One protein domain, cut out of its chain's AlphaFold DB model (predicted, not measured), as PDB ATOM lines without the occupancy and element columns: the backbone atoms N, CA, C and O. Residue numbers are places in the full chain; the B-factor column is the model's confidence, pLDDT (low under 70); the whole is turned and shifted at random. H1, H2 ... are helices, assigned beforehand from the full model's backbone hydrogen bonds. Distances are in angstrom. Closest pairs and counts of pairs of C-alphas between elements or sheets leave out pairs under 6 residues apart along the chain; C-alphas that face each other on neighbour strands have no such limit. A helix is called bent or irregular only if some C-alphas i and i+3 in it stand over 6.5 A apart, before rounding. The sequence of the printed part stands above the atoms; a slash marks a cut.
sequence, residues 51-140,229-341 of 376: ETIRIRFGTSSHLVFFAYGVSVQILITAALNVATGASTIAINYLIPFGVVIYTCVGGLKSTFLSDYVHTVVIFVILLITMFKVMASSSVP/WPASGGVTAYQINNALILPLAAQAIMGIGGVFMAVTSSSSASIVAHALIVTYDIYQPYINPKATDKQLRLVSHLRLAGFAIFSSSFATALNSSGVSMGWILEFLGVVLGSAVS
ATOM      1  N   GLU A  51    -137.249 -48.678  41.624       74.69
ATOM      2  CA  GLU A  51    -135.973 -49.056  41.008       74.69
ATOM      3  C   GLU A  51    -136.184 -49.633  39.600       74.69
ATOM      4  O   GLU A  51    -135.455 -49.291  38.664       74.69
ATOM      5  N   THR A  52    -137.225 -50.448  39.415       73.50
ATOM      6  CA  THR A  52    -137.587 -50.985  38.094       73.50
ATOM      7  C   THR A  52    -137.950 -49.859  37.117       73.50
ATOM      8  O   THR A  52    -137.466 -49.846  35.981       73.50
ATOM      9  N   ILE A  53    -138.734 -48.868  37.558       76.75
ATOM     10  CA  ILE A  53    -139.076 -47.677  36.762       76.75
ATOM     11  C   ILE A  53    -137.814 -46.887  36.404       76.75
ATOM     12  O   ILE A  53    -137.648 -46.491  35.251       76.75
ATOM     13  N   ARG A  54    -136.886 -46.710  37.348       80.50
ATOM     14  CA  ARG A  54    -135.616 -46.012  37.116       80.50
ATOM     15  C   ARG A  54    -134.759 -46.696  36.061       80.50
ATOM     16  O   ARG A  54    -134.255 -46.025  35.163       80.50
ATOM     17  N   ILE A  55    -134.579 -48.013  36.165       76.00
ATOM     18  CA  ILE A  55    -133.758 -48.785  35.222       76.00
ATOM     19  C   ILE A  55    -134.357 -48.721  33.812       76.00
ATOM     20  O   ILE A  55    -133.618 -48.699  32.827       76.00
ATOM     21  N   ARG A  56    -135.690 -48.685  33.707       72.38
ATOM     22  CA  ARG A  56    -136.398 -48.815  32.431       72.38
ATOM     23  C   ARG A  56    -136.705 -47.487  31.739       72.38
ATOM     24  O   ARG A  56    -136.497 -47.384  30.534       72.38
ATOM     25  N   PHE A  57    -137.181 -46.498  32.489       76.62
ATOM     26  CA  PHE A  57    -137.638 -45.195  31.988       76.62
ATOM     27  C   PHE A  57    -136.716 -44.034  32.388       76.62
ATOM     28  O   PHE A  57    -136.903 -42.903  31.945       76.62
ATOM     29  N   GLY A  58    -135.684 -44.304  33.189       82.88
ATOM     30  CA  GLY A  58    -134.684 -43.322  33.587       82.88
ATOM     31  C   GLY A  58    -135.061 -42.510  34.827       82.88
ATOM     32  O   GLY A  58    -136.086 -42.709  35.480       82.88
ATOM     33  N   THR A  59    -134.176 -41.575  35.174       87.12
ATOM     34  CA  THR A  59    -134.248 -40.799  36.421       87.12
ATOM     35  C   THR A  59    -135.459 -39.872  36.492       87.12
ATOM     36  O   THR A  59    -136.044 -39.751  37.563       87.12
ATOM     37  N   SER A  60    -135.859 -39.234  35.390       86.44
ATOM     38  CA  SER A  60    -136.980 -38.284  35.409       86.44
ATOM     39  C   SER A  60    -138.293 -38.973  35.783       86.44
ATOM     40  O   SER A  60    -138.974 -38.527  36.701       86.44
ATOM     41  N   SER A  61    -138.607 -40.106  35.147       84.94
ATOM     42  CA  SER A  61    -139.783 -40.911  35.495       84.94
ATOM     43  C   SER A  61    -139.697 -41.435  36.924       84.94
ATOM     44  O   SER A  61    -140.673 -41.360  37.662       84.94
ATOM     45  N   HIS A  62    -138.520 -41.896  37.348       86.81
ATOM     46  CA  HIS A  62    -138.316 -42.345  38.720       86.81
ATOM     47  C   HIS A  62    -138.653 -41.264  39.759       86.81
ATOM     48  O   HIS A  62    -139.374 -41.547  40.710       86.81
ATOM     49  N   LEU A  63    -138.194 -40.023  39.565       89.44
ATOM     50  CA  LEU A  63    -138.472 -38.921  40.493       89.44
ATOM     51  C   LEU A  63    -139.957 -38.535  40.529       89.44
ATOM     52  O   LEU A  63    -140.472 -38.218  41.598       89.44
ATOM     53  N   VAL A  64    -140.652 -38.601  39.389       87.94
ATOM     54  CA  VAL A  64    -142.102 -38.361  39.319       87.94
ATOM     55  C   VAL A  64    -142.865 -39.429  40.109       87.94
ATOM     56  O   VAL A  64    -143.660 -39.095  40.984       87.94
ATOM     57  N   PHE A  65    -142.582 -40.713  39.872       84.94
ATOM     58  CA  PHE A  65    -143.222 -41.809  40.611       84.94
ATOM     59  C   PHE A  65    -142.839 -41.830  42.095       84.94
ATOM     60  O   PHE A  65    -143.676 -42.145  42.939       84.94
ATOM     61  N   PHE A  66    -141.613 -41.431  42.438       89.44
ATOM     62  CA  PHE A  66    -141.206 -41.221  43.825       89.44
ATOM     63  C   PHE A  66    -142.043 -40.125  44.500       89.44
ATOM     64  O   PHE A  66    -142.490 -40.317  45.629       89.44
ATOM     65  N   ALA A  67    -142.299 -39.003  43.815       89.88
ATOM     66  CA  ALA A  67    -143.143 -37.935  44.344       89.88
ATOM     67  C   ALA A  67    -144.571 -38.430  44.614       89.88
ATOM     68  O   ALA A  67    -145.075 -38.218  45.714       89.88
ATOM     69  N   TYR A  68    -145.174 -39.172  43.676       86.94
ATOM     70  CA  TYR A  68    -146.472 -39.818  43.900       86.94
ATOM     71  C   TYR A  68    -146.443 -40.766  45.102       86.94
ATOM     72  O   TYR A  68    -147.296 -40.657  45.981       86.94
ATOM     73  N   GLY A  69    -145.438 -41.644  45.188       85.75
ATOM     74  CA  GLY A  69    -145.279 -42.567  46.311       85.75
ATOM     75  C   GLY A  69    -145.211 -41.835  47.652       85.75
ATOM     76  O   GLY A  69    -145.941 -42.172  48.577       85.75
ATOM     77  N   VAL A  70    -144.405 -40.775  47.754       90.75
ATOM     78  CA  VAL A  70    -144.324 -39.950  48.968       90.75
ATOM     79  C   VAL A  70    -145.659 -39.273  49.282       90.75
ATOM     80  O   VAL A  70    -146.083 -39.305  50.439       90.75
ATOM     81  N   SER A  71    -146.339 -38.697  48.287       89.12
ATOM     82  CA  SER A  71    -147.649 -38.060  48.468       89.12
ATOM     83  C   SER A  71    -148.686 -39.031  49.032       89.12
ATOM     84  O   SER A  71    -149.405 -38.672  49.963       89.12
ATOM     85  N   VAL A  72    -148.721 -40.272  48.542       87.12
ATOM     86  CA  VAL A  72    -149.621 -41.321  49.044       87.12
ATOM     87  C   VAL A  72    -149.349 -41.616  50.518       87.12
ATOM     88  O   VAL A  72    -150.281 -41.605  51.322       87.12
ATOM     89  N   GLN A  73    -148.080 -41.788  50.906       90.62
ATOM     90  CA  GLN A  73    -147.743 -42.052  52.308       90.62
ATOM     91  C   GLN A  73    -148.139 -40.888  53.218       90.62
ATOM     92  O   GLN A  73    -148.618 -41.123  54.328       90.62
ATOM     93  N   ILE A  74    -147.959 -39.643  52.764       89.31
ATOM     94  CA  ILE A  74    -148.354 -38.444  53.518       89.31
ATOM     95  C   ILE A  74    -149.870 -38.421  53.726       89.31
ATOM     96  O   ILE A  74    -150.325 -38.277  54.860       89.31
ATOM     97  N   LEU A  75    -150.647 -38.586  52.652       87.31
ATOM     98  CA  LEU A  75    -152.107 -38.480  52.691       87.31
ATOM     99  C   LEU A  75    -152.755 -39.633  53.469       87.31
ATOM    100  O   LEU A  75    -153.629 -39.383  54.295       87.31
ATOM    101  N   ILE A  76    -152.292 -40.876  53.282       84.38
ATOM    102  CA  ILE A  76    -152.810 -42.036  54.028       84.38
ATOM    103  C   ILE A  76    -152.511 -41.890  55.521       84.38
ATOM    104  O   ILE A  76    -153.409 -42.048  56.347       84.38
ATOM    105  N   THR A  77    -151.272 -41.539  55.884       84.00
ATOM    106  CA  THR A  77    -150.909 -41.368  57.301       84.00
ATOM    107  C   THR A  77    -151.703 -40.221  57.934       84.00
ATOM    108  O   THR A  77    -152.115 -40.324  59.087       84.00
ATOM    109  N   ALA A  78    -151.981 -39.149  57.181       83.69
ATOM    110  CA  ALA A  78    -152.825 -38.055  57.652       83.69
ATOM    111  C   ALA A  78    -154.290 -38.470  57.864       83.69
ATOM    112  O   ALA A  78    -154.891 -38.071  58.858       83.69
ATOM    113  N   ALA A  79    -154.845 -39.294  56.972       79.50
ATOM    114  CA  ALA A  79    -156.216 -39.787  57.076       79.50
ATOM    115  C   ALA A  79    -156.409 -40.733  58.277       79.50
ATOM    116  O   ALA A  79    -157.394 -40.626  59.003       79.50
ATOM    117  N   LEU A  80    -155.459 -41.641  58.524       72.50
ATOM    118  CA  LEU A  80    -155.583 -42.693  59.544       72.50
ATOM    119  C   LEU A  80    -155.623 -42.175  60.987       72.50
ATOM    120  O   LEU A  80    -156.245 -42.794  61.852       72.50
ATOM    121  N   ASN A  81    -154.984 -41.040  61.267       62.56
ATOM    122  CA  ASN A  81    -154.836 -40.568  62.641       62.56
ATOM    123  C   ASN A  81    -156.093 -39.861  63.211       62.56
ATOM    124  O   ASN A  81    -156.108 -39.458  64.372       62.56
ATOM    125  N   VAL A  82    -157.185 -39.778  62.443       56.31
ATOM    126  CA  VAL A  82    -158.453 -39.134  62.852       56.31
ATOM    127  C   VAL A  82    -159.422 -40.107  63.566       56.31
ATOM    128  O   VAL A  82    -160.413 -39.691  64.159       56.31
ATOM    129  N   ALA A  83    -159.138 -41.414  63.575       54.12
ATOM    130  CA  ALA A  83    -160.181 -42.442  63.683       54.12
ATOM    131  C   ALA A  83    -160.544 -42.999  65.084       54.12
ATOM    132  O   ALA A  83    -161.250 -44.003  65.148       54.12
ATOM    133  N   THR A  84    -160.086 -42.440  66.213       53.56
ATOM    134  CA  THR A  84    -160.176 -43.164  67.516       53.56
ATOM    135  C   THR A  84    -160.945 -42.477  68.649       53.56
ATOM    136  O   THR A  84    -160.929 -42.971  69.774       53.56
ATOM    137  N   GLY A  85    -161.664 -41.379  68.392       51.09
ATOM    138  CA  GLY A  85    -162.583 -40.772  69.372       51.09
ATOM    139  C   GLY A  85    -161.932 -40.153  70.625       51.09
ATOM    140  O   GLY A  85    -162.630 -39.519  71.410       51.09
ATOM    141  N   ALA A  86    -160.614 -40.292  70.815       60.75
ATOM    142  CA  ALA A  86    -159.840 -39.542  71.805       60.75
ATOM    143  C   ALA A  86    -159.335 -38.215  71.205       60.75
ATOM    144  O   ALA A  86    -159.613 -37.904  70.047       60.75
ATOM    145  N   SER A  87    -158.584 -37.419  71.979       73.75
ATOM    146  CA  SER A  87    -157.983 -36.176  71.472       73.75
ATOM    147  C   SER A  87    -157.177 -36.452  70.200       73.75
ATOM    148  O   SER A  87    -156.129 -37.100  70.262       73.75
ATOM    149  N   THR A  88    -157.660 -35.948  69.060       74.31
ATOM    150  CA  THR A  88    -157.072 -36.197  67.738       74.31
ATOM    151  C   THR A  88    -155.581 -35.883  67.727       74.31
ATOM    152  O   THR A  88    -154.781 -36.644  67.199       74.31
ATOM    153  N   ILE A  89    -155.187 -34.808  68.415       82.38
ATOM    154  CA  ILE A  89    -153.788 -34.397  68.547       82.38
ATOM    155  C   ILE A  89    -152.960 -35.488  69.236       82.38
ATOM    156  O   ILE A  89    -151.910 -35.868  68.732       82.38
ATOM    157  N   ALA A  90    -153.419 -36.035  70.364       82.88
ATOM    158  CA  ALA A  90    -152.663 -37.049  71.097       82.88
ATOM    159  C   ALA A  90    -152.456 -38.320  70.259       82.88
ATOM    160  O   ALA A  90    -151.348 -38.849  70.197       82.88
ATOM    161  N   ILE A  91    -153.503 -38.778  69.569       80.44
ATOM    162  CA  ILE A  91    -153.454 -39.964  68.702       80.44
ATOM    163  C   ILE A  91    -152.525 -39.742  67.509       80.44
ATOM    164  O   ILE A  91    -151.719 -40.626  67.203       80.44
ATOM    165  N   ASN A  92    -152.583 -38.552  66.896       85.25
ATOM    166  CA  ASN A  92    -151.727 -38.170  65.777       85.25
ATOM    167  C   ASN A  92    -150.246 -38.358  66.096       85.25
ATOM    168  O   ASN A  92    -149.497 -38.717  65.195       85.25
ATOM    169  N   TYR A  93    -149.814 -38.143  67.342       89.00
ATOM    170  CA  TYR A  93    -148.419 -38.343  67.750       89.00
ATOM    171  C   TYR A  93    -148.160 -39.721  68.364       89.00
ATOM    172  O   TYR A  93    -147.116 -40.312  68.093       89.00
ATOM    173  N   LEU A  94    -149.087 -40.262  69.159       88.00
ATOM    174  CA  LEU A  94    -148.876 -41.506  69.900       88.00
ATOM    175  C   LEU A  94    -148.709 -42.717  68.974       88.00
ATOM    176  O   LEU A  94    -147.810 -43.529  69.198       88.00
ATOM    177  N   ILE A  95    -149.541 -42.828  67.931       87.38
ATOM    178  CA  ILE A  95    -149.484 -43.968  67.004       87.38
ATOM    179  C   ILE A  95    -148.159 -43.960  66.222       87.38
ATOM    180  O   ILE A  95    -147.413 -44.939  66.332       87.38
ATOM    181  N   PRO A  96    -147.780 -42.880  65.504       89.31
ATOM    182  CA  PRO A  96    -146.497 -42.833  64.800       89.31
ATOM    183  C   PRO A  96    -145.291 -42.981  65.730       89.31
ATOM    184  O   PRO A  96    -144.312 -43.627  65.365       89.31
ATOM    185  N   PHE A  97    -145.357 -42.441  66.949       89.81
ATOM    186  CA  PHE A  97    -144.285 -42.590  67.931       89.81
ATOM    187  C   PHE A  97    -144.073 -44.051  68.349       89.81
ATOM    188  O   PHE A  97    -142.937 -44.530  68.351       89.81
ATOM    189  N   GLY A  98    -145.155 -44.785  68.629       88.12
ATOM    190  CA  GLY A  98    -145.088 -46.221  68.909       88.12
ATOM    191  C   GLY A  98    -144.456 -46.999  67.753       88.12
ATOM    192  O   GLY A  98    -143.555 -47.810  67.979       88.12
ATOM    193  N   VAL A  99    -144.853 -46.678  66.514       87.50
ATOM    194  CA  VAL A  99    -144.266 -47.242  65.285       87.50
ATOM    195  C   VAL A  99    -142.762 -47.014  65.210       87.50
ATOM    196  O   VAL A  99    -142.009 -47.949  64.921       87.50
ATOM    197  N   VAL A 100    -142.310 -45.793  65.502       90.56
ATOM    198  CA  VAL A 100    -140.886 -45.448  65.477       90.56
ATOM    199  C   VAL A 100    -140.091 -46.277  66.476       90.56
ATOM    200  O   VAL A 100    -139.036 -46.799  66.113       90.56
ATOM    201  N   ILE A 101    -140.591 -46.441  67.704       88.81
ATOM    202  CA  ILE A 101    -139.890 -47.190  68.751       88.81
ATOM    203  C   ILE A 101    -139.674 -48.640  68.327       88.81
ATOM    204  O   ILE A 101    -138.528 -49.091  68.271       88.81
ATOM    205  N   TYR A 102    -140.740 -49.382  68.011       84.62
ATOM    206  CA  TYR A 102    -140.573 -50.814  67.749       84.62
ATOM    207  C   TYR A 102    -139.825 -51.075  66.436       84.62
ATOM    208  O   TYR A 102    -139.088 -52.056  66.333       84.62
ATOM    209  N   THR A 103    -139.953 -50.185  65.445       85.06
ATOM    210  CA  THR A 103    -139.230 -50.318  64.173       85.06
ATOM    211  C   THR A 103    -137.735 -50.072  64.367       85.06
ATOM    212  O   THR A 103    -136.917 -50.849  63.876       85.06
ATOM    213  N   CYS A 104    -137.362 -49.034  65.125       84.31
ATOM    214  CA  CYS A 104    -135.960 -48.724  65.403       84.31
ATOM    215  C   CYS A 104    -135.277 -49.794  66.267       84.31
ATOM    216  O   CYS A 104    -134.101 -50.088  66.048       84.31
ATOM    217  N   VAL A 105    -135.993 -50.373  67.240       82.81
ATOM    218  CA  VAL A 105    -135.451 -51.421  68.124       82.81
ATOM    219  C   VAL A 105    -135.292 -52.747  67.379       82.81
ATOM    220  O   VAL A 105    -134.286 -53.433  67.543       82.81
ATOM    221  N   GLY A 106    -136.272 -53.115  66.556       72.56
ATOM    222  CA  GLY A 106    -136.314 -54.433  65.934       72.56
ATOM    223  C   GLY A 106    -135.614 -54.547  64.570       72.56
ATOM    224  O   GLY A 106    -135.219 -55.643  64.165       72.56
ATOM    225  N   GLY A 107    -135.449 -53.440  63.841       71.12
ATOM    226  CA  GLY A 107    -134.904 -53.436  62.481       71.12
ATOM    227  C   GLY A 107    -135.790 -54.156  61.450       71.12
ATOM    228  O   GLY A 107    -136.875 -54.645  61.755       71.12
ATOM    229  N   LEU A 108    -135.303 -54.269  60.206       65.31
ATOM    230  CA  LEU A 108    -136.098 -54.699  59.039       65.31
ATOM    231  C   LEU A 108    -136.799 -56.065  59.215       65.31
ATOM    232  O   LEU A 108    -137.938 -56.247  58.795       65.31
ATOM    233  N   LYS A 109    -136.136 -57.033  59.866       66.75
ATOM    234  CA  LYS A 109    -136.714 -58.364  60.146       66.75
ATOM    235  C   LYS A 109    -137.858 -58.298  61.157       66.75
ATOM    236  O   LYS A 109    -138.830 -59.035  61.022       66.75
ATOM    237  N   SER A 110    -137.745 -57.424  62.154       67.38
ATOM    238  CA  SER A 110    -138.813 -57.212  63.126       67.38
ATOM    239  C   SER A 110    -139.987 -56.476  62.511       67.38
ATOM    240  O   SER A 110    -141.111 -56.730  62.916       67.38
ATOM    241  N   THR A 111    -139.756 -55.601  61.534       69.56
ATOM    242  CA  THR A 111    -140.844 -54.954  60.798       69.56
ATOM    243  C   THR A 111    -141.664 -55.985  60.029       69.56
ATOM    244  O   THR A 111    -142.874 -56.029  60.202       69.56
ATOM    245  N   PHE A 112    -141.016 -56.911  59.311       69.50
ATOM    246  CA  PHE A 112    -141.721 -58.020  58.654       69.50
ATOM    247  C   PHE A 112    -142.498 -58.907  59.634       69.50
ATOM    248  O   PHE A 112    -143.626 -59.303  59.345       69.50
ATOM    249  N   LEU A 113    -141.911 -59.227  60.791       74.06
ATOM    250  CA  LEU A 113    -142.598 -60.012  61.818       74.06
ATOM    251  C   LEU A 113    -143.780 -59.242  62.421       74.06
ATOM    252  O   LEU A 113    -144.839 -59.823  62.624       74.06
ATOM    253  N   SER A 114    -143.606 -57.946  62.682       73.19
ATOM    254  CA  SER A 114    -144.642 -57.054  63.203       73.19
ATOM    255  C   SER A 114    -145.814 -56.961  62.231       73.19
ATOM    256  O   SER A 114    -146.945 -57.208  62.631       73.19
ATOM    257  N   ASP A 115    -145.554 -56.724  60.944       76.19
ATOM    258  CA  ASP A 115    -146.591 -56.656  59.909       76.19
ATOM    259  C   ASP A 115    -147.326 -57.994  59.760       76.19
ATOM    260  O   ASP A 115    -148.553 -58.023  59.641       76.19
ATOM    261  N   TYR A 116    -146.600 -59.115  59.836       79.50
ATOM    262  CA  TYR A 116    -147.208 -60.445  59.846       79.50
ATOM    263  C   TYR A 116    -148.120 -60.639  61.066       79.50
ATOM    264  O   TYR A 116    -149.275 -61.040  60.916       79.50
ATOM    265  N   VAL A 117    -147.640 -60.320  62.270       82.69
ATOM    266  CA  VAL A 117    -148.412 -60.452  63.514       82.69
ATOM    267  C   VAL A 117    -149.626 -59.524  63.506       82.69
ATOM    268  O   VAL A 117    -150.725 -59.979  63.812       82.69
ATOM    269  N   HIS A 118    -149.468 -58.262  63.108       81.88
ATOM    270  CA  HIS A 118    -150.570 -57.313  62.959       81.88
ATOM    271  C   HIS A 118    -151.631 -57.842  62.001       81.88
ATOM    272  O   HIS A 118    -152.810 -57.852  62.342       81.88
ATOM    273  N   THR A 119    -151.211 -58.351  60.841       81.69
ATOM    274  CA  THR A 119    -152.115 -58.926  59.843       81.69
ATOM    275  C   THR A 119    -152.894 -60.102  60.430       81.69
ATOM    276  O   THR A 119    -154.118 -60.126  60.349       81.69
ATOM    277  N   VAL A 120    -152.215 -61.049  61.088       84.31
ATOM    278  CA  VAL A 120    -152.859 -62.199  61.750       84.31
ATOM    279  C   VAL A 120    -153.867 -61.738  62.806       84.31
ATOM    280  O   VAL A 120    -154.999 -62.222  62.829       84.31
ATOM    281  N   VAL A 121    -153.489 -60.782  63.659       83.25
ATOM    282  CA  VAL A 121    -154.371 -60.237  64.701       83.25
ATOM    283  C   VAL A 121    -155.588 -59.546  64.084       83.25
ATOM    284  O   VAL A 121    -156.705 -59.781  64.539       83.25
ATOM    285  N   ILE A 122    -155.406 -58.762  63.017       82.62
ATOM    286  CA  ILE A 122    -156.504 -58.134  62.273       82.62
ATOM    287  C   ILE A 122    -157.440 -59.202  61.709       82.62
ATOM    288  O   ILE A 122    -158.644 -59.102  61.919       82.62
ATOM    289  N   PHE A 123    -156.929 -60.260  61.076       81.81
ATOM    290  CA  PHE A 123    -157.764 -61.358  60.575       81.81
ATOM    291  C   PHE A 123    -158.590 -62.023  61.680       81.81
ATOM    292  O   PHE A 123    -159.783 -62.264  61.496       81.81
ATOM    293  N   VAL A 124    -157.986 -62.280  62.841       83.69
ATOM    294  CA  VAL A 124    -158.694 -62.837  64.001       83.69
ATOM    295  C   VAL A 124    -159.786 -61.879  64.482       83.69
ATOM    296  O   VAL A 124    -160.923 -62.305  64.683       83.69
ATOM    297  N   ILE A 125    -159.480 -60.584  64.617       79.88
ATOM    298  CA  ILE A 125    -160.458 -59.559  65.006       79.88
ATOM    299  C   ILE A 125    -161.607 -59.509  63.999       79.88
ATOM    300  O   ILE A 125    -162.764 -59.504  64.414       79.88
ATOM    301  N   LEU A 126    -161.317 -59.514  62.697       80.00
ATOM    302  CA  LEU A 126    -162.320 -59.483  61.632       80.00
ATOM    303  C   LEU A 126    -163.258 -60.690  61.712       80.00
ATOM    304  O   LEU A 126    -164.474 -60.511  61.742       80.00
ATOM    305  N   LEU A 127    -162.715 -61.906  61.824       79.81
ATOM    306  CA  LEU A 127    -163.512 -63.130  61.924       79.81
ATOM    307  C   LEU A 127    -164.383 -63.147  63.186       79.81
ATOM    308  O   LEU A 127    -165.570 -63.460  63.104       79.81
ATOM    309  N   ILE A 128    -163.825 -62.761  64.339       79.44
ATOM    310  CA  ILE A 128    -164.591 -62.663  65.590       79.44
ATOM    311  C   ILE A 128    -165.687 -61.606  65.461       79.44
ATOM    312  O   ILE A 128    -166.809 -61.849  65.892       79.44
ATOM    313  N   THR A 129    -165.389 -60.453  64.861       75.62
ATOM    314  CA  THR A 129    -166.361 -59.367  64.676       75.62
ATOM    315  C   THR A 129    -167.516 -59.832  63.796       75.62
ATOM    316  O   THR A 129    -168.669 -59.725  64.201       75.62
ATOM    317  N   MET A 130    -167.223 -60.421  62.632       75.88
ATOM    318  CA  MET A 130    -168.247 -60.941  61.720       75.88
ATOM    319  C   MET A 130    -169.089 -62.044  62.375       75.88
ATOM    320  O   MET A 130    -170.308 -62.067  62.215       75.88
ATOM    321  N   PHE A 131    -168.474 -62.926  63.167       76.75
ATOM    322  CA  PHE A 131    -169.206 -63.968  63.886       76.75
ATOM    323  C   PHE A 131    -170.068 -63.406  65.027       76.75
ATOM    324  O   PHE A 131    -171.233 -63.776  65.159       76.75
ATOM    325  N   LYS A 132    -169.534 -62.473  65.828       73.94
ATOM    326  CA  LYS A 132    -170.276 -61.807  66.911       73.94
ATOM    327  C   LYS A 132    -171.504 -61.077  66.394       73.94
ATOM    328  O   LYS A 132    -172.555 -61.129  67.020       73.94
ATOM    329  N   VAL A 133    -171.358 -60.425  65.250       69.25
ATOM    330  CA  VAL A 133    -172.452 -59.761  64.554       69.25
ATOM    331  C   VAL A 133    -173.537 -60.759  64.147       69.25
ATOM    332  O   VAL A 133    -174.715 -60.523  64.406       69.25
ATOM    333  N   MET A 134    -173.156 -61.852  63.484       69.62
ATOM    334  CA  MET A 134    -174.120 -62.704  62.783       69.62
ATOM    335  C   MET A 134    -174.698 -63.834  63.640       69.62
ATOM    336  O   MET A 134    -175.738 -64.376  63.279       69.62
ATOM    337  N   ALA A 135    -174.048 -64.216  64.739       65.75
ATOM    338  CA  ALA A 135    -174.387 -65.444  65.463       65.75
ATOM    339  C   ALA A 135    -174.403 -65.316  66.994       65.75
ATOM    340  O   ALA A 135    -174.776 -66.272  67.670       65.75
ATOM    341  N   SER A 136    -173.990 -64.181  67.564       57.28
ATOM    342  CA  SER A 136    -173.793 -64.084  69.012       57.28
ATOM    343  C   SER A 136    -174.859 -63.243  69.706       57.28
ATOM    344  O   SER A 136    -175.171 -62.125  69.302       57.28
ATOM    345  N   SER A 137    -175.328 -63.738  70.853       56.22
ATOM    346  CA  SER A 137    -176.124 -62.984  71.832       56.22
ATOM    347  C   SER A 137    -175.342 -61.837  72.501       56.22
ATOM    348  O   SER A 137    -175.892 -61.138  73.343       56.22
ATOM    349  N   SER A 138    -174.058 -61.648  72.160       53.22
ATOM    350  CA  SER A 138    -173.161 -60.650  72.765       53.22
ATOM    351  C   SER A 138    -173.512 -59.193  72.453       53.22
ATOM    352  O   SER A 138    -173.053 -58.312  73.167       53.22
ATOM    353  N   VAL A 139    -174.309 -58.934  71.409       60.22
ATOM    354  CA  VAL A 139    -175.029 -57.663  71.243       60.22
ATOM    355  C   VAL A 139    -176.506 -57.997  71.469       60.22
ATOM    356  O   VAL A 139    -177.101 -58.619  70.583       60.22
ATOM    357  N   PRO A 140    -177.102 -57.651  72.631       59.25
ATOM    358  CA  PRO A 140    -178.406 -58.177  73.066       59.25
ATOM    359  C   PRO A 140    -179.544 -57.975  72.058       59.25
ATOM    360  O   PRO A 140    -180.511 -58.735  72.022       59.25
ATOM    361  N   TRP A 229    -174.116 -47.601  71.115       85.50
ATOM    362  CA  TRP A 229    -173.368 -46.754  70.193       85.50
ATOM    363  C   TRP A 229    -172.387 -45.858  70.963       85.50
ATOM    364  O   TRP A 229    -172.802 -45.092  71.833       85.50
ATOM    365  N   PRO A 230    -171.078 -45.910  70.655       81.12
ATOM    366  CA  PRO A 230    -170.056 -45.230  71.449       81.12
ATOM    367  C   PRO A 230    -170.028 -43.705  71.271       81.12
ATOM    368  O   PRO A 230    -169.216 -43.042  71.915       81.12
ATOM    369  N   ALA A 231    -170.879 -43.134  70.413       81.62
ATOM    370  CA  ALA A 231    -170.935 -41.699  70.163       81.62
ATOM    371  C   ALA A 231    -172.314 -41.106  70.486       81.62
ATOM    372  O   ALA A 231    -173.354 -41.648  70.130       81.62
ATOM    373  N   SER A 232    -172.332 -39.941  71.131       77.06
ATOM    374  CA  SER A 232    -173.573 -39.229  71.444       77.06
ATOM    375  C   SER A 232    -174.251 -38.692  70.180       77.06
ATOM    376  O   SER A 232    -173.585 -38.071  69.349       77.06
ATOM    377  N   GLY A 233    -175.572 -38.853  70.075       80.38
ATOM    378  CA  GLY A 233    -176.367 -38.315  68.963       80.38
ATOM    379  C   GLY A 233    -176.389 -39.187  67.705       80.38
ATOM    380  O   GLY A 233    -176.706 -38.677  66.633       80.38
ATOM    381  N   GLY A 234    -176.044 -40.472  67.825       83.88
ATOM    382  CA  GLY A 234    -176.135 -41.442  66.733       83.88
ATOM    383  C   GLY A 234    -175.127 -41.208  65.613       83.88
ATOM    384  O   GLY A 234    -174.007 -40.743  65.862       83.88
ATOM    385  N   VAL A 235    -175.508 -41.584  64.387       85.56
ATOM    386  CA  VAL A 235    -174.696 -41.388  63.181       85.56
ATOM    387  C   VAL A 235    -174.852 -39.955  62.682       85.56
ATOM    388  O   VAL A 235    -175.915 -39.548  62.221       85.56
ATOM    389  N   THR A 236    -173.771 -39.179  62.749       85.50
ATOM    390  CA  THR A 236    -173.771 -37.759  62.353       85.50
ATOM    391  C   THR A 236    -172.989 -37.517  61.062       85.50
ATOM    392  O   THR A 236    -172.077 -38.272  60.719       85.50
ATOM    393  N   ALA A 237    -173.265 -36.403  60.374       82.38
ATOM    394  CA  ALA A 237    -172.500 -35.987  59.192       82.38
ATOM    395  C   ALA A 237    -170.993 -35.858  59.483       82.38
ATOM    396  O   ALA A 237    -170.167 -36.192  58.641       82.38
ATOM    397  N   TYR A 238    -170.622 -35.438  60.698       82.00
ATOM    398  CA  TYR A 238    -169.225 -35.402  61.129       82.00
ATOM    399  C   TYR A 238    -168.585 -36.797  61.124       82.00
ATOM    400  O   TYR A 238    -167.471 -36.958  60.628       82.00
ATOM    401  N   GLN A 239    -169.286 -37.807  61.647       81.94
ATOM    402  CA  GLN A 239    -168.789 -39.183  61.684       81.94
ATOM    403  C   GLN A 239    -168.714 -39.804  60.288       81.94
ATOM    404  O   GLN A 239    -167.752 -40.511  59.999       81.94
ATOM    405  N   ILE A 240    -169.681 -39.511  59.415       80.50
ATOM    406  CA  ILE A 240    -169.664 -39.955  58.015       80.50
ATOM    407  C   ILE A 240    -168.473 -39.324  57.283       80.50
ATOM    408  O   ILE A 240    -167.632 -40.039  56.742       80.50
ATOM    409  N   ASN A 241    -168.339 -37.995  57.343       79.94
ATOM    410  CA  ASN A 241    -167.288 -37.255  56.641       79.94
ATOM    411  C   ASN A 241    -165.878 -37.595  57.140       79.94
ATOM    412  O   ASN A 241    -164.917 -37.480  56.385       79.94
ATOM    413  N   ASN A 242    -165.733 -38.012  58.399       76.81
ATOM    414  CA  ASN A 242    -164.453 -38.452  58.957       76.81
ATOM    415  C   ASN A 242    -164.260 -39.977  58.920       76.81
ATOM    416  O   ASN A 242    -163.366 -40.483  59.589       76.81
ATOM    417  N   ALA A 243    -165.087 -40.706  58.160       78.62
ATOM    418  CA  ALA A 243    -165.032 -42.163  58.020       78.62
ATOM    419  C   ALA A 243    -165.010 -42.924  59.367       78.62
ATOM    420  O   ALA A 243    -164.423 -44.000  59.489       78.62
ATOM    421  N   LEU A 244    -165.684 -42.382  60.388       80.25
ATOM    422  CA  LEU A 244    -165.710 -42.919  61.752       80.25
ATOM    423  C   LEU A 244    -166.733 -44.042  61.941       80.25
ATOM    424  O   LEU A 244    -166.697 -44.721  62.960       80.25
ATOM    425  N   ILE A 245    -167.620 -44.279  60.971       83.44
ATOM    426  CA  ILE A 245    -168.693 -45.283  61.075       83.44
ATOM    427  C   ILE A 245    -168.132 -46.681  61.341       83.44
ATOM    428  O   ILE A 245    -168.580 -47.367  62.258       83.44
ATOM    429  N   LEU A 246    -167.113 -47.081  60.577       80.00
ATOM    430  CA  LEU A 246    -166.468 -48.382  60.724       80.00
ATOM    431  C   LEU A 246    -165.716 -48.499  62.072       80.00
ATOM    432  O   LEU A 246    -165.983 -49.462  62.793       80.00
ATOM    433  N   PRO A 247    -164.844 -47.544  62.467       79.56
ATOM    434  CA  PRO A 247    -164.242 -47.518  63.800       79.56
ATOM    435  C   PRO A 247    -165.247 -47.563  64.955       79.56
ATOM    436  O   PRO A 247    -165.052 -48.334  65.889       79.56
ATOM    437  N   LEU A 248    -166.329 -46.781  64.900       81.81
ATOM    438  CA  LEU A 248    -167.332 -46.711  65.968       81.81
ATOM    439  C   LEU A 248    -168.151 -48.004  66.059       81.81
ATOM    440  O   LEU A 248    -168.362 -48.520  67.155       81.81
ATOM    441  N   ALA A 249    -168.540 -48.589  64.923       82.06
ATOM    442  CA  ALA A 249    -169.203 -49.892  64.901       82.06
ATOM    443  C   ALA A 249    -168.283 -51.003  65.436       82.06
ATOM    444  O   ALA A 249    -168.695 -51.817  66.264       82.06
ATOM    445  N   ALA A 250    -167.010 -51.004  65.035       79.25
ATOM    446  CA  ALA A 250    -166.023 -51.946  65.554       79.25
ATOM    447  C   ALA A 250    -165.787 -51.752  67.063       79.25
ATOM    448  O   ALA A 250    -165.705 -52.736  67.800       79.25
ATOM    449  N   GLN A 251    -165.742 -50.506  67.542       80.62
ATOM    450  CA  GLN A 251    -165.635 -50.179  68.964       80.62
ATOM    451  C   GLN A 251    -166.849 -50.680  69.754       80.62
ATOM    452  O   GLN A 251    -166.662 -51.236  70.835       80.62
ATOM    453  N   ALA A 252    -168.062 -50.553  69.213       80.19
ATOM    454  CA  ALA A 252    -169.285 -51.051  69.846       80.19
ATOM    455  C   ALA A 252    -169.267 -52.580  70.052       80.19
ATOM    456  O   ALA A 252    -169.800 -53.089  71.033       80.19
ATOM    457  N   ILE A 253    -168.634 -53.328  69.140       77.50
ATOM    458  CA  ILE A 253    -168.661 -54.804  69.131       77.50
ATOM    459  C   ILE A 253    -167.450 -55.421  69.850       77.50
ATOM    460  O   ILE A 253    -167.549 -56.466  70.507       77.50
ATOM    461  N   MET A 254    -166.278 -54.808  69.678       75.44
ATOM    462  CA  MET A 254    -164.982 -55.370  70.070       75.44
ATOM    463  C   MET A 254    -164.237 -54.527  71.106       75.44
ATOM    464  O   MET A 254    -163.221 -54.980  71.635       75.44
ATOM    465  N   GLY A 255    -164.723 -53.325  71.407       75.69
ATOM    466  CA  GLY A 255    -164.015 -52.354  72.228       75.69
ATOM    467  C   GLY A 255    -162.860 -51.668  71.490       75.69
ATOM    468  O   GLY A 255    -162.562 -51.929  70.324       75.69
ATOM    469  N   ILE A 256    -162.181 -50.769  72.204       71.06
ATOM    470  CA  ILE A 256    -161.167 -49.849  71.656       71.06
ATOM    471  C   ILE A 256    -159.937 -50.587  71.090       71.06
ATOM    472  O   ILE A 256    -159.326 -50.128  70.123       71.06
ATOM    473  N   GLY A 257    -159.588 -51.754  71.645       69.94
ATOM    474  CA  GLY A 257    -158.386 -52.499  71.254       69.94
ATOM    475  C   GLY A 257    -158.378 -52.952  69.789       69.94
ATOM    476  O   GLY A 257    -157.327 -52.929  69.151       69.94
ATOM    477  N   GLY A 258    -159.539 -53.310  69.226       70.69
ATOM    478  CA  GLY A 258    -159.628 -53.768  67.835       70.69
ATOM    479  C   GLY A 258    -159.355 -52.657  66.819       70.69
ATOM    480  O   GLY A 258    -158.610 -52.853  65.859       70.69
ATOM    481  N   VAL A 259    -159.898 -51.466  67.077       74.69
ATOM    482  CA  VAL A 259    -159.692 -50.272  66.243       74.69
ATOM    483  C   VAL A 259    -158.236 -49.817  66.316       74.69
ATOM    484  O   VAL A 259    -157.615 -49.550  65.288       74.69
ATOM    485  N   PHE A 260    -157.660 -49.796  67.521       76.38
ATOM    486  CA  PHE A 260    -156.267 -49.405  67.732       76.38
ATOM    487  C   PHE A 260    -155.284 -50.281  66.940       76.38
ATOM    488  O   PHE A 260    -154.348 -49.758  66.334       76.38
ATOM    489  N   MET A 261    -155.512 -51.599  66.895       79.38
ATOM    490  CA  MET A 261    -154.675 -52.527  66.126       79.38
ATOM    491  C   MET A 261    -154.746 -52.273  64.615       79.38
ATOM    492  O   MET A 261    -153.709 -52.262  63.952       79.38
ATOM    493  N   ALA A 262    -155.942 -52.029  64.070       79.38
ATOM    494  CA  ALA A 262    -156.122 -51.772  62.640       79.38
ATOM    495  C   ALA A 262    -155.445 -50.464  62.191       79.38
ATOM    496  O   ALA A 262    -154.736 -50.440  61.179       79.38
ATOM    497  N   VAL A 263    -155.615 -49.389  62.969       80.19
ATOM    498  CA  VAL A 263    -154.990 -48.088  62.682       80.19
ATOM    499  C   VAL A 263    -153.472 -48.184  62.822       80.19
ATOM    500  O   VAL A 263    -152.752 -47.762  61.922       80.19
ATOM    501  N   THR A 264    -152.974 -48.809  63.894       83.06
ATOM    502  CA  THR A 264    -151.530 -48.960  64.130       83.06
ATOM    503  C   THR A 264    -150.844 -49.746  63.014       83.06
ATOM    504  O   THR A 264    -149.782 -49.331  62.555       83.06
ATOM    505  N   SER A 265    -151.460 -50.832  62.533       84.69
ATOM    506  CA  SER A 265    -150.929 -51.627  61.417       84.69
ATOM    507  C   SER A 265    -150.887 -50.853  60.100       84.69
ATOM    508  O   SER A 265    -149.961 -51.019  59.310       84.69
ATOM    509  N   SER A 266    -151.903 -50.034  59.833       84.31
ATOM    510  CA  SER A 266    -151.962 -49.251  58.595       84.31
ATOM    511  C   SER A 266    -150.948 -48.103  58.643       84.31
ATOM    512  O   SER A 266    -150.161 -47.926  57.715       84.31
ATOM    513  N   SER A 267    -150.886 -47.386  59.772       86.00
ATOM    514  CA  SER A 267    -149.910 -46.317  59.996       86.00
ATOM    515  C   SER A 267    -148.474 -46.845  59.962       86.00
ATOM    516  O   SER A 267    -147.591 -46.176  59.423       86.00
ATOM    517  N   SER A 268    -148.221 -48.051  60.483       87.44
ATOM    518  CA  SER A 268    -146.888 -48.651  60.441       87.44
ATOM    519  C   SER A 268    -146.413 -48.953  59.039       87.44
ATOM    520  O   SER A 268    -145.318 -48.525  58.670       87.44
ATOM    521  N   ALA A 269    -147.251 -49.623  58.249       85.69
ATOM    522  CA  ALA A 269    -146.952 -49.922  56.860       85.69
ATOM    523  C   ALA A 269    -146.631 -48.632  56.092       85.69
ATOM    524  O   ALA A 269    -145.637 -48.576  55.367       85.69
ATOM    525  N   SER A 270    -147.403 -47.561  56.317       88.56
ATOM    526  CA  SER A 270    -147.190 -46.289  55.629       88.56
ATOM    527  C   SER A 270    -145.874 -45.596  56.009       88.56
ATOM    528  O   SER A 270    -145.099 -45.201  55.130       88.56
ATOM    529  N   ILE A 271    -145.585 -45.478  57.308       90.88
ATOM    530  CA  ILE A 271    -144.370 -44.820  57.818       90.88
ATOM    531  C   ILE A 271    -143.113 -45.596  57.405       90.88
ATOM    532  O   ILE A 271    -142.132 -45.002  56.950       90.88
ATOM    533  N   VAL A 272    -143.148 -46.926  57.526       89.50
ATOM    534  CA  VAL A 272    -142.042 -47.800  57.124       89.50
ATOM    535  C   VAL A 272    -141.807 -47.694  55.624       89.50
ATOM    536  O   VAL A 272    -140.676 -47.452  55.212       89.50
ATOM    537  N   ALA A 273    -142.849 -47.818  54.800       88.62
ATOM    538  CA  ALA A 273    -142.689 -47.735  53.353       88.62
ATOM    539  C   ALA A 273    -142.141 -46.368  52.913       88.62
ATOM    540  O   ALA A 273    -141.269 -46.336  52.047       88.62
ATOM    541  N   HIS A 274    -142.527 -45.260  53.563       92.69
ATOM    542  CA  HIS A 274    -141.896 -43.958  53.318       92.69
ATOM    543  C   HIS A 274    -140.389 -43.982  53.628       92.69
ATOM    544  O   HIS A 274    -139.568 -43.536  52.823       92.69
ATOM    545  N   ALA A 275    -139.998 -44.521  54.786       91.56
ATOM    546  CA  ALA A 275    -138.590 -44.622  55.155       91.56
ATOM    547  C   ALA A 275    -137.795 -45.488  54.161       91.56
ATOM    548  O   ALA A 275    -136.663 -45.135  53.816       91.56
ATOM    549  N   LEU A 276    -138.391 -46.576  53.664       88.12
ATOM    550  CA  LEU A 276    -137.778 -47.464  52.680       88.12
ATOM    551  C   LEU A 276    -137.579 -46.770  51.331       88.12
ATOM    552  O   LEU A 276    -136.450 -46.768  50.848       88.12
ATOM    553  N   ILE A 277    -138.606 -46.120  50.767       90.06
ATOM    554  CA  ILE A 277    -138.465 -45.453  49.460       90.06
ATOM    555  C   ILE A 277    -137.439 -44.315  49.521       90.06
ATOM    556  O   ILE A 277    -136.589 -44.170  48.648       90.06
ATOM    557  N   VAL A 278    -137.406 -43.533  50.604       93.19
ATOM    558  CA  VAL A 278    -136.404 -42.464  50.732       93.19
ATOM    559  C   VAL A 278    -134.992 -43.042  50.884       93.19
ATOM    560  O   VAL A 278    -134.028 -42.467  50.375       93.19
ATOM    561  N   THR A 279    -134.841 -44.175  51.568       91.56
ATOM    562  CA  THR A 279    -133.526 -44.783  51.816       91.56
ATOM    563  C   THR A 279    -132.989 -45.515  50.589       91.56
ATOM    564  O   THR A 279    -131.849 -45.283  50.185       91.56
ATOM    565  N   TYR A 280    -133.801 -46.382  49.990       88.00
ATOM    566  CA  TYR A 280    -133.378 -47.295  48.932       88.00
ATOM    567  C   TYR A 280    -133.585 -46.730  47.529       88.00
ATOM    568  O   TYR A 280    -132.783 -47.045  46.658       88.00
ATOM    569  N   ASP A 281    -134.569 -45.852  47.310       89.94
ATOM    570  CA  ASP A 281    -134.813 -45.268  45.986       89.94
ATOM    571  C   ASP A 281    -134.140 -43.897  45.811       89.94
ATOM    572  O   ASP A 281    -133.697 -43.565  44.712       89.94
ATOM    573  N   ILE A 282    -133.966 -43.112  46.884       92.94
ATOM    574  CA  ILE A 282    -133.304 -41.793  46.813       92.94
ATOM    575  C   ILE A 282    -131.890 -41.799  47.390       92.94
ATOM    576  O   ILE A 282    -130.930 -41.476  46.685       92.94
ATOM    577  N   TYR A 283    -131.732 -42.144  48.668       93.75
ATOM    578  CA  TYR A 283    -130.449 -41.976  49.345       93.75
ATOM    579  C   TYR A 283    -129.366 -42.882  48.760       93.75
ATOM    580  O   TYR A 283    -128.321 -42.385  48.339       93.75
ATOM    581  N   GLN A 284    -129.610 -44.190  48.686       90.75
ATOM    582  CA  GLN A 284    -128.638 -45.118  48.119       90.75
ATOM    583  C   GLN A 284    -128.319 -44.778  46.655       90.75
ATOM    584  O   GLN A 284    -127.146 -44.617  46.338       90.75
ATOM    585  N   PRO A 285    -129.286 -44.586  45.742       89.12
ATOM    586  CA  PRO A 285    -128.943 -44.561  44.328       89.12
ATOM    587  C   PRO A 285    -128.493 -43.197  43.792       89.12
ATOM    588  O   PRO A 285    -127.931 -43.161  42.693       89.12
ATOM    589  N   TYR A 286    -128.734 -42.103  44.527       92.25
ATOM    590  CA  TYR A 286    -128.400 -40.737  44.101       92.25
ATOM    591  C   TYR A 286    -127.461 -39.990  45.051       92.25
ATOM    592  O   TYR A 286    -126.666 -39.181  44.581       92.25
ATOM    593  N   ILE A 287    -127.538 -40.234  46.363       94.94
ATOM    594  CA  ILE A 287    -126.753 -39.484  47.357       94.94
ATOM    595  C   ILE A 287    -125.475 -40.243  47.715       94.94
ATOM    596  O   ILE A 287    -124.387 -39.672  47.688       94.94
ATOM    597  N   ASN A 288    -125.588 -41.532  48.040       94.12
ATOM    598  CA  ASN A 288    -124.445 -42.366  48.400       94.12
ATOM    599  C   ASN A 288    -124.566 -43.799  47.837       94.12
ATOM    600  O   ASN A 288    -124.944 -44.719  48.568       94.12
ATOM    601  N   PRO A 289    -124.161 -44.022  46.570       91.56
ATOM    602  CA  PRO A 289    -124.201 -45.339  45.915       91.56
ATOM    603  C   PRO A 289    -123.360 -46.422  46.588       91.56
ATOM    604  O   PRO A 289    -123.580 -47.607  46.354       91.56
ATOM    605  N   LYS A 290    -122.389 -46.026  47.416       92.69
ATOM    606  CA  LYS A 290    -121.495 -46.932  48.149       92.69
ATOM    607  C   LYS A 290    -121.859 -47.015  49.634       92.69
ATOM    608  O   LYS A 290    -121.015 -47.379  50.451       92.69
ATOM    609  N   ALA A 291    -123.088 -46.638  49.996       91.06
ATOM    610  CA  ALA A 291    -123.555 -46.687  51.372       91.06
ATOM    611  C   ALA A 291    -123.462 -48.112  51.930       91.06
ATOM    612  O   ALA A 291    -123.957 -49.069  51.341       91.06
ATOM    613  N   THR A 292    -122.838 -48.232  53.097       92.75
ATOM    614  CA  THR A 292    -122.796 -49.486  53.855       92.75
ATOM    615  C   THR A 292    -124.153 -49.769  54.500       92.75
ATOM    616  O   THR A 292    -124.907 -48.843  54.807       92.75
ATOM    617  N   ASP A 293    -124.438 -51.028  54.836       87.56
ATOM    618  CA  ASP A 293    -125.689 -51.399  55.516       87.56
ATOM    619  C   ASP A 293    -125.918 -50.630  56.825       87.56
ATOM    620  O   ASP A 293    -127.054 -50.348  57.203       87.56
ATOM    621  N   LYS A 294    -124.838 -50.270  57.536       88.69
ATOM    622  CA  LYS A 294    -124.915 -49.446  58.752       88.69
ATOM    623  C   LYS A 294    -125.429 -48.038  58.442       88.69
ATOM    624  O   LYS A 294    -126.272 -47.531  59.176       88.69
ATOM    625  N   GLN A 295    -124.948 -47.428  57.357       91.19
ATOM    626  CA  GLN A 295    -125.394 -46.105  56.913       91.19
ATOM    627  C   GLN A 295    -126.837 -46.147  56.408       91.19
ATOM    628  O   GLN A 295    -127.623 -45.282  56.780       91.19
ATOM    629  N   LEU A 296    -127.209 -47.172  55.635       89.75
ATOM    630  CA  LEU A 296    -128.583 -47.342  55.150       89.75
ATOM    631  C   LEU A 296    -129.575 -47.502  56.306       89.75
ATOM    632  O   LEU A 296    -130.598 -46.824  56.328       89.75
ATOM    633  N   ARG A 297    -129.246 -48.313  57.320       88.25
ATOM    634  CA  ARG A 297    -130.083 -48.437  58.525       88.25
ATOM    635  C   ARG A 297    -130.223 -47.119  59.282       88.25
ATOM    636  O   ARG A 297    -131.332 -46.767  59.670       88.25
ATOM    637  N   LEU A 298    -129.125 -46.382  59.469       90.62
ATOM    638  CA  LEU A 298    -129.165 -45.088  60.151       90.62
ATOM    639  C   LEU A 298    -130.063 -44.096  59.404       90.62
ATOM    640  O   LEU A 298    -130.921 -43.468  60.017       90.62
ATOM    641  N   VAL A 299    -129.900 -43.986  58.083       93.19
ATOM    642  CA  VAL A 299    -130.749 -43.120  57.259       93.19
ATOM    643  C   VAL A 299    -132.203 -43.558  57.348       93.19
ATOM    644  O   VAL A 299    -133.055 -42.712  57.596       93.19
ATOM    645  N   SER A 300    -132.490 -44.856  57.250       91.00
ATOM    646  CA  SER A 300    -133.851 -45.372  57.391       91.00
ATOM    647  C   SER A 300    -134.479 -44.973  58.726       91.00
ATOM    648  O   SER A 300    -135.603 -44.485  58.728       91.00
ATOM    649  N   HIS A 301    -133.772 -45.110  59.852       91.12
ATOM    650  CA  HIS A 301    -134.292 -44.715  61.168       91.12
ATOM    651  C   HIS A 301    -134.502 -43.198  61.284       91.12
ATOM    652  O   HIS A 301    -135.518 -42.753  61.815       91.12
ATOM    653  N   LEU A 302    -133.583 -42.390  60.743       93.56
ATOM    654  CA  LEU A 302    -133.727 -40.931  60.720       93.56
ATOM    655  C   LEU A 302    -134.927 -40.490  59.874       93.56
ATOM    656  O   LEU A 302    -135.676 -39.602  60.277       93.56
ATOM    657  N   ARG A 303    -135.134 -41.119  58.709       93.81
ATOM    658  CA  ARG A 303    -136.284 -40.840  57.836       93.81
ATOM    659  C   ARG A 303    -137.591 -41.296  58.461       93.81
ATOM    660  O   ARG A 303    -138.563 -40.556  58.389       93.81
ATOM    661  N   LEU A 304    -137.594 -42.446  59.126       92.00
ATOM    662  CA  LEU A 304    -138.739 -42.956  59.871       92.00
ATOM    663  C   LEU A 304    -139.181 -41.968  60.965       92.00
ATOM    664  O   LEU A 304    -140.341 -41.567  60.996       92.00
ATOM    665  N   ALA A 305    -138.249 -41.521  61.815       94.00
ATOM    666  CA  ALA A 305    -138.536 -40.567  62.887       94.00
ATOM    667  C   ALA A 305    -138.965 -39.192  62.346       94.00
ATOM    668  O   ALA A 305    -139.951 -38.620  62.810       94.00
ATOM    669  N   GLY A 306    -138.260 -38.674  61.334       94.75
ATOM    670  CA  GLY A 306    -138.600 -37.395  60.710       94.75
ATOM    671  C   GLY A 306    -139.977 -37.413  60.045       94.75
ATOM    672  O   GLY A 306    -140.753 -36.473  60.206       94.75
ATOM    673  N   PHE A 307    -140.309 -38.499  59.345       94.19
ATOM    674  CA  PHE A 307    -141.608 -38.654  58.699       94.19
ATOM    675  C   PHE A 307    -142.745 -38.833  59.705       94.19
ATOM    676  O   PHE A 307    -143.815 -38.262  59.506       94.19
ATOM    677  N   ALA A 308    -142.522 -39.562  60.801       92.56
ATOM    678  CA  ALA A 308    -143.500 -39.669  61.879       92.56
ATOM    679  C   ALA A 308    -143.857 -38.281  62.433       92.56
ATOM    680  O   ALA A 308    -145.023 -37.912  62.431       92.56
ATOM    681  N   ILE A 309    -142.865 -37.455  62.783       93.19
ATOM    682  CA  ILE A 309    -143.105 -36.090  63.288       93.19
ATOM    683  C   ILE A 309    -143.819 -35.223  62.241       93.19
ATOM    684  O   ILE A 309    -144.778 -34.518  62.570       93.19
ATOM    685  N   PHE A 310    -143.363 -35.269  60.987       93.81
ATOM    686  CA  PHE A 310    -143.962 -34.505  59.895       93.81
ATOM    687  C   PHE A 310    -145.428 -34.891  59.675       93.81
ATOM    688  O   PHE A 310    -146.297 -34.022  59.691       93.81
ATOM    689  N   SER A 311    -145.713 -36.183  59.515       90.25
ATOM    690  CA  SER A 311    -147.063 -36.690  59.255       90.25
ATOM    691  C   SER A 311    -148.011 -36.446  60.432       90.25
ATOM    692  O   SER A 311    -149.134 -36.010  60.200       90.25
ATOM    693  N   SER A 312    -147.563 -36.609  61.683       90.38
ATOM    694  CA  SER A 312    -148.337 -36.256  62.885       90.38
ATOM    695  C   SER A 312    -148.711 -34.773  62.926       90.38
ATOM    696  O   SER A 312    -149.853 -34.411  63.221       90.38
ATOM    697  N   SER A 313    -147.752 -33.901  62.602       91.38
ATOM    698  CA  SER A 313    -147.956 -32.449  62.601       91.38
ATOM    699  C   SER A 313    -148.874 -32.022  61.454       91.38
ATOM    700  O   SER A 313    -149.781 -31.218  61.652       91.38
ATOM    701  N   PHE A 314    -148.690 -32.610  60.271       90.12
ATOM    702  CA  PHE A 314    -149.522 -32.359  59.098       90.12
ATOM    703  C   PHE A 314    -150.966 -32.841  59.302       90.12
ATOM    704  O   PHE A 314    -151.901 -32.091  59.032       90.12
ATOM    705  N   ALA A 315    -151.161 -34.037  59.870       87.06
ATOM    706  CA  ALA A 315    -152.479 -34.549  60.249       87.06
ATOM    707  C   ALA A 315    -153.182 -33.619  61.251       87.06
ATOM    708  O   ALA A 315    -154.367 -33.320  61.112       87.06
ATOM    709  N   THR A 316    -152.435 -33.108  62.236       87.56
ATOM    710  CA  THR A 316    -152.954 -32.156  63.230       87.56
ATOM    711  C   THR A 316    -153.366 -30.838  62.582       87.56
ATOM    712  O   THR A 316    -154.452 -30.334  62.865       87.56
ATOM    713  N   ALA A 317    -152.548 -30.309  61.668       88.31
ATOM    714  CA  ALA A 317    -152.859 -29.090  60.929       88.31
ATOM    715  C   ALA A 317    -154.128 -29.249  60.074       88.31
ATOM    716  O   ALA A 317    -155.027 -28.409  60.154       88.31
ATOM    717  N   LEU A 318    -154.248 -30.347  59.321       85.88
ATOM    718  CA  LEU A 318    -155.436 -30.641  58.513       85.88
ATOM    719  C   LEU A 318    -156.697 -30.759  59.375       85.88
ATOM    720  O   LEU A 318    -157.710 -30.134  59.063       85.88
ATOM    721  N   ASN A 319    -156.612 -31.478  60.497       80.81
ATOM    722  CA  ASN A 319    -157.738 -31.629  61.412       80.81
ATOM    723  C   ASN A 319    -158.160 -30.284  62.026       80.81
ATOM    724  O   ASN A 319    -159.346 -29.964  62.042       80.81
ATOM    725  N   SER A 320    -157.196 -29.455  62.445       83.00
ATOM    726  CA  SER A 320    -157.468 -28.108  62.970       83.00
ATOM    727  C   SER A 320    -158.041 -27.145  61.923       83.00
ATOM    728  O   SER A 320    -158.747 -26.206  62.277       83.00
ATOM    729  N   SER A 321    -157.784 -27.403  60.637       86.38
ATOM    730  CA  SER A 321    -158.316 -26.620  59.514       86.38
ATOM    731  C   SER A 321    -159.731 -27.052  59.102       86.38
ATOM    732  O   SER A 321    -160.290 -26.487  58.166       86.38
ATOM    733  N   GLY A 322    -160.310 -28.062  59.762       82.12
ATOM    734  CA  GLY A 322    -161.636 -28.595  59.436       82.12
ATOM    735  C   GLY A 322    -161.668 -29.500  58.200       82.12
ATOM    736  O   GLY A 322    -162.751 -29.810  57.706       82.12
ATOM    737  N   VAL A 323    -160.508 -29.939  57.699       84.56
ATOM    738  CA  VAL A 323    -160.434 -30.876  56.571       84.56
ATOM    739  C   VAL A 323    -160.863 -32.261  57.048       84.56
ATOM    740  O   VAL A 323    -160.288 -32.811  57.989       84.56
ATOM    741  N   SER A 324    -161.883 -32.825  56.400       80.81
ATOM    742  CA  SER A 324    -162.418 -34.139  56.750       80.81
ATOM    743  C   SER A 324    -161.559 -35.274  56.188       80.81
ATOM    744  O   SER A 324    -160.925 -35.138  55.140       80.81
ATOM    745  N   MET A 325    -161.567 -36.432  56.856       80.00
ATOM    746  CA  MET A 325    -160.882 -37.629  56.350       80.00
ATOM    747  C   MET A 325    -161.387 -38.042  54.959       80.00
ATOM    748  O   MET A 325    -160.582 -38.407  54.106       80.00
ATOM    749  N   GLY A 326    -162.696 -37.946  54.706       76.44
ATOM    750  CA  GLY A 326    -163.298 -38.235  53.404       76.44
ATOM    751  C   GLY A 326    -162.719 -37.361  52.295       76.44
ATOM    752  O   GLY A 326    -162.300 -37.885  51.269       76.44
ATOM    753  N   TRP A 327    -162.558 -36.058  52.548       82.31
ATOM    754  CA  TRP A 327    -161.915 -35.155  51.594       82.31
ATOM    755  C   TRP A 327    -160.461 -35.553  51.310       82.31
ATOM    756  O   TRP A 327    -160.027 -35.531  50.162       82.31
ATOM    757  N   ILE A 328    -159.701 -35.961  52.336       83.69
ATOM    758  CA  ILE A 328    -158.311 -36.423  52.160       83.69
ATOM    759  C   ILE A 328    -158.266 -37.668  51.263       83.69
ATOM    760  O   ILE A 328    -157.392 -37.766  50.402       83.69
ATOM    761  N   LEU A 329    -159.203 -38.605  51.441       77.88
ATOM    762  CA  LEU A 329    -159.299 -39.822  50.628       77.88
ATOM    763  C   LEU A 329    -159.737 -39.529  49.183       77.88
ATOM    764  O   LEU A 329    -159.196 -40.123  48.252       77.88
ATOM    765  N   GLU A 330    -160.657 -38.588  48.970       77.25
ATOM    766  CA  GLU A 330    -161.030 -38.126  47.626       77.25
ATOM    767  C   GLU A 330    -159.855 -37.431  46.928       77.25
ATOM    768  O   GLU A 330    -159.531 -37.734  45.777       77.25
ATOM    769  N   PHE A 331    -159.157 -36.545  47.643       82.06
ATOM    770  CA  PHE A 331    -157.974 -35.859  47.136       82.06
ATOM    771  C   PHE A 331    -156.840 -36.840  46.807       82.06
ATOM    772  O   PHE A 331    -156.163 -36.686  45.790       82.06
ATOM    773  N   LEU A 332    -156.668 -37.895  47.610       81.62
ATOM    774  CA  LEU A 332    -155.758 -38.997  47.299       81.62
ATOM    775  C   LEU A 332    -156.110 -39.651  45.954       81.62
ATOM    776  O   LEU A 332    -155.208 -39.912  45.162       81.62
ATOM    777  N   GLY A 333    -157.399 -39.851  45.661       70.94
ATOM    778  CA  GLY A 333    -157.868 -40.341  44.362       70.94
ATOM    779  C   GLY A 333    -157.480 -39.423  43.197       70.94
ATOM    780  O   GLY A 333    -157.037 -39.905  42.155       70.94
ATOM    781  N   VAL A 334    -157.555 -38.101  43.384       79.00
ATOM    782  CA  VAL A 334    -157.112 -37.112  42.380       79.00
ATOM    783  C   VAL A 334    -155.603 -37.197  42.139       79.00
ATOM    784  O   VAL A 334    -155.156 -37.206  40.990       79.00
ATOM    785  N   VAL A 335    -154.809 -37.300  43.210       78.88
ATOM    786  CA  VAL A 335    -153.349 -37.445  43.116       78.88
ATOM    787  C   VAL A 335    -152.988 -38.745  42.390       78.88
ATOM    788  O   VAL A 335    -152.178 -38.728  41.461       78.88
ATOM    789  N   LEU A 336    -153.626 -39.858  42.754       72.56
ATOM    790  CA  LEU A 336    -153.359 -41.181  42.188       72.56
ATOM    791  C   LEU A 336    -153.854 -41.352  40.749       72.56
ATOM    792  O   LEU A 336    -153.191 -42.029  39.967       72.56
ATOM    793  N   GLY A 337    -154.972 -40.732  40.360       65.94
ATOM    794  CA  GLY A 337    -155.591 -40.960  39.046       65.94
ATOM    795  C   GLY A 337    -154.653 -40.692  37.860       65.94
ATOM    796  O   GLY A 337    -154.694 -41.391  36.843       65.94
ATOM    797  N   SER A 338    -153.747 -39.722  38.013       66.62
ATOM    798  CA  SER A 338    -152.716 -39.398  37.016       66.62
ATOM    799  C   SER A 338    -151.559 -40.409  36.966       66.62
ATOM    800  O   SER A 338    -151.021 -40.681  35.885       66.62
ATOM    801  N   ALA A 339    -151.213 -41.012  38.108       60.69
ATOM    802  CA  ALA A 339    -150.235 -42.089  38.180       60.69
ATOM    803  C   ALA A 339    -150.780 -43.328  37.464       60.69
ATOM    804  O   ALA A 339    -150.154 -43.764  36.504       60.69
ATOM    805  N   VAL A 340    -151.998 -43.779  37.795       57.31
ATOM    806  CA  VAL A 340    -152.625 -44.999  37.243       57.31
ATOM    807  C   VAL A 340    -152.598 -45.033  35.715       57.31
ATOM    808  O   VAL A 340    -152.143 -46.012  35.121       57.31
ATOM    809  N   SER A 341    -153.009 -43.950  35.053       53.41
ATOM    810  CA  SER A 341    -152.993 -43.875  33.582       53.41
ATOM    811  C   SER A 341    -151.575 -44.027  33.010       53.41
ATOM    812  O   SER A 341    -151.366 -44.710  32.006       53.41
TER     813      SER A 341
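Overview. This is residues 51 to 140 and 229 to 341 of the 376 residues of an uncharacterized protein of Phialocephala subalpina (UniProt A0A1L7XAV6). One long helix, H6, runs through the core, with H2, H7 and the two arms of the bent helix H3 packed round it. H3a and H7 lie side by side and cross H6 steeply, while H2 and H3b run at smaller angles to it; H8 packs on H2, and short H1 folds back on residues 61 to 62 of H2. The printed part has 203 residues with eight named helices, H1 to H8 in chain order, and no named strand: the class is all helix. The whole is compact, with a radius of gyration of the C-alphas of 18.9 A, and its outline is elongated, 63 by 34 by 31 A.

Along the chain. H1, residues 51 to 57, begins at C-alpha 51 (-135.973, -49.056, 41.008). H2, residues 59 to 80, is 31.5 A long. H3, residues 88 to 135, was assigned as one helix by its hydrogen bonds but is bent, with C-alphas 105 and 108 9.7 A apart; its arms are H3a, residues 88 to 105, 26.4 A, and H3b, residues 108 to 135, 40.3 A. After the cut come H4, residues 237 to 241, and H5, residues 245 to 254. H6, residues 256 to 287, is 43.4 A long and only just irregular, with C-alphas 281 and 284 6.53 A apart. H7, residues 293 to 320, is 40.1 A long. H8, residues 325 to 341, has a kink of 27 degrees near residue 335 and ends at C-alpha 341 (-152.993, -43.875, 33.582).

Arrangement. H2 and H6 are the hubs, each touching four other helices. They touch at Gln 73 and Ser 270, whose C-alphas, their closest, are 5.4 A apart, at a shallow tilt of 20 degrees, opposite ways. H1 and H2 form a hairpin, closest at C-alphas 54 and 62, 4.8 A. H2 and H8 touch, closest at C-alphas 79 and 325, 5.2 A. H6 and H7 touch at a steep tilt of 53 degrees, closest at C-alphas 275 and 304, 5.0 A. H3a and H7 touch at a shallow tilt of 7 degrees, closest at C-alphas 92 and 312, 4.8 A. H3b touches H6 with residues 115 to 125 alone, closest at C-alphas 118 and 265, 5.9 A. H5 touches H3b and H6; H4 and H8 only just touch, with 3 pairs of C-alphas within 8 A. Every O i to N i+4 pair is within hydrogen-bond range in H1, H2, H3b, H4, H5 and H7; the counts are 13 of 14 in H3a, 25 of 28 in H6 and 10 of 13 in H8.

Size, cuts and confidence. The C-alphas farthest apart, of Pro 140 and Lys 290, are 63.1 A apart. Residues 141 to 228 are not printed, and C-alphas 140 and 229 are 12.8 A apart across this cut. Of the links printed whole, none is long. Mean pLDDT of the printed part is 81.4; residues 81 to 86, 108 to 112, 133 to 140, 257 and 337 to 341 are under 70.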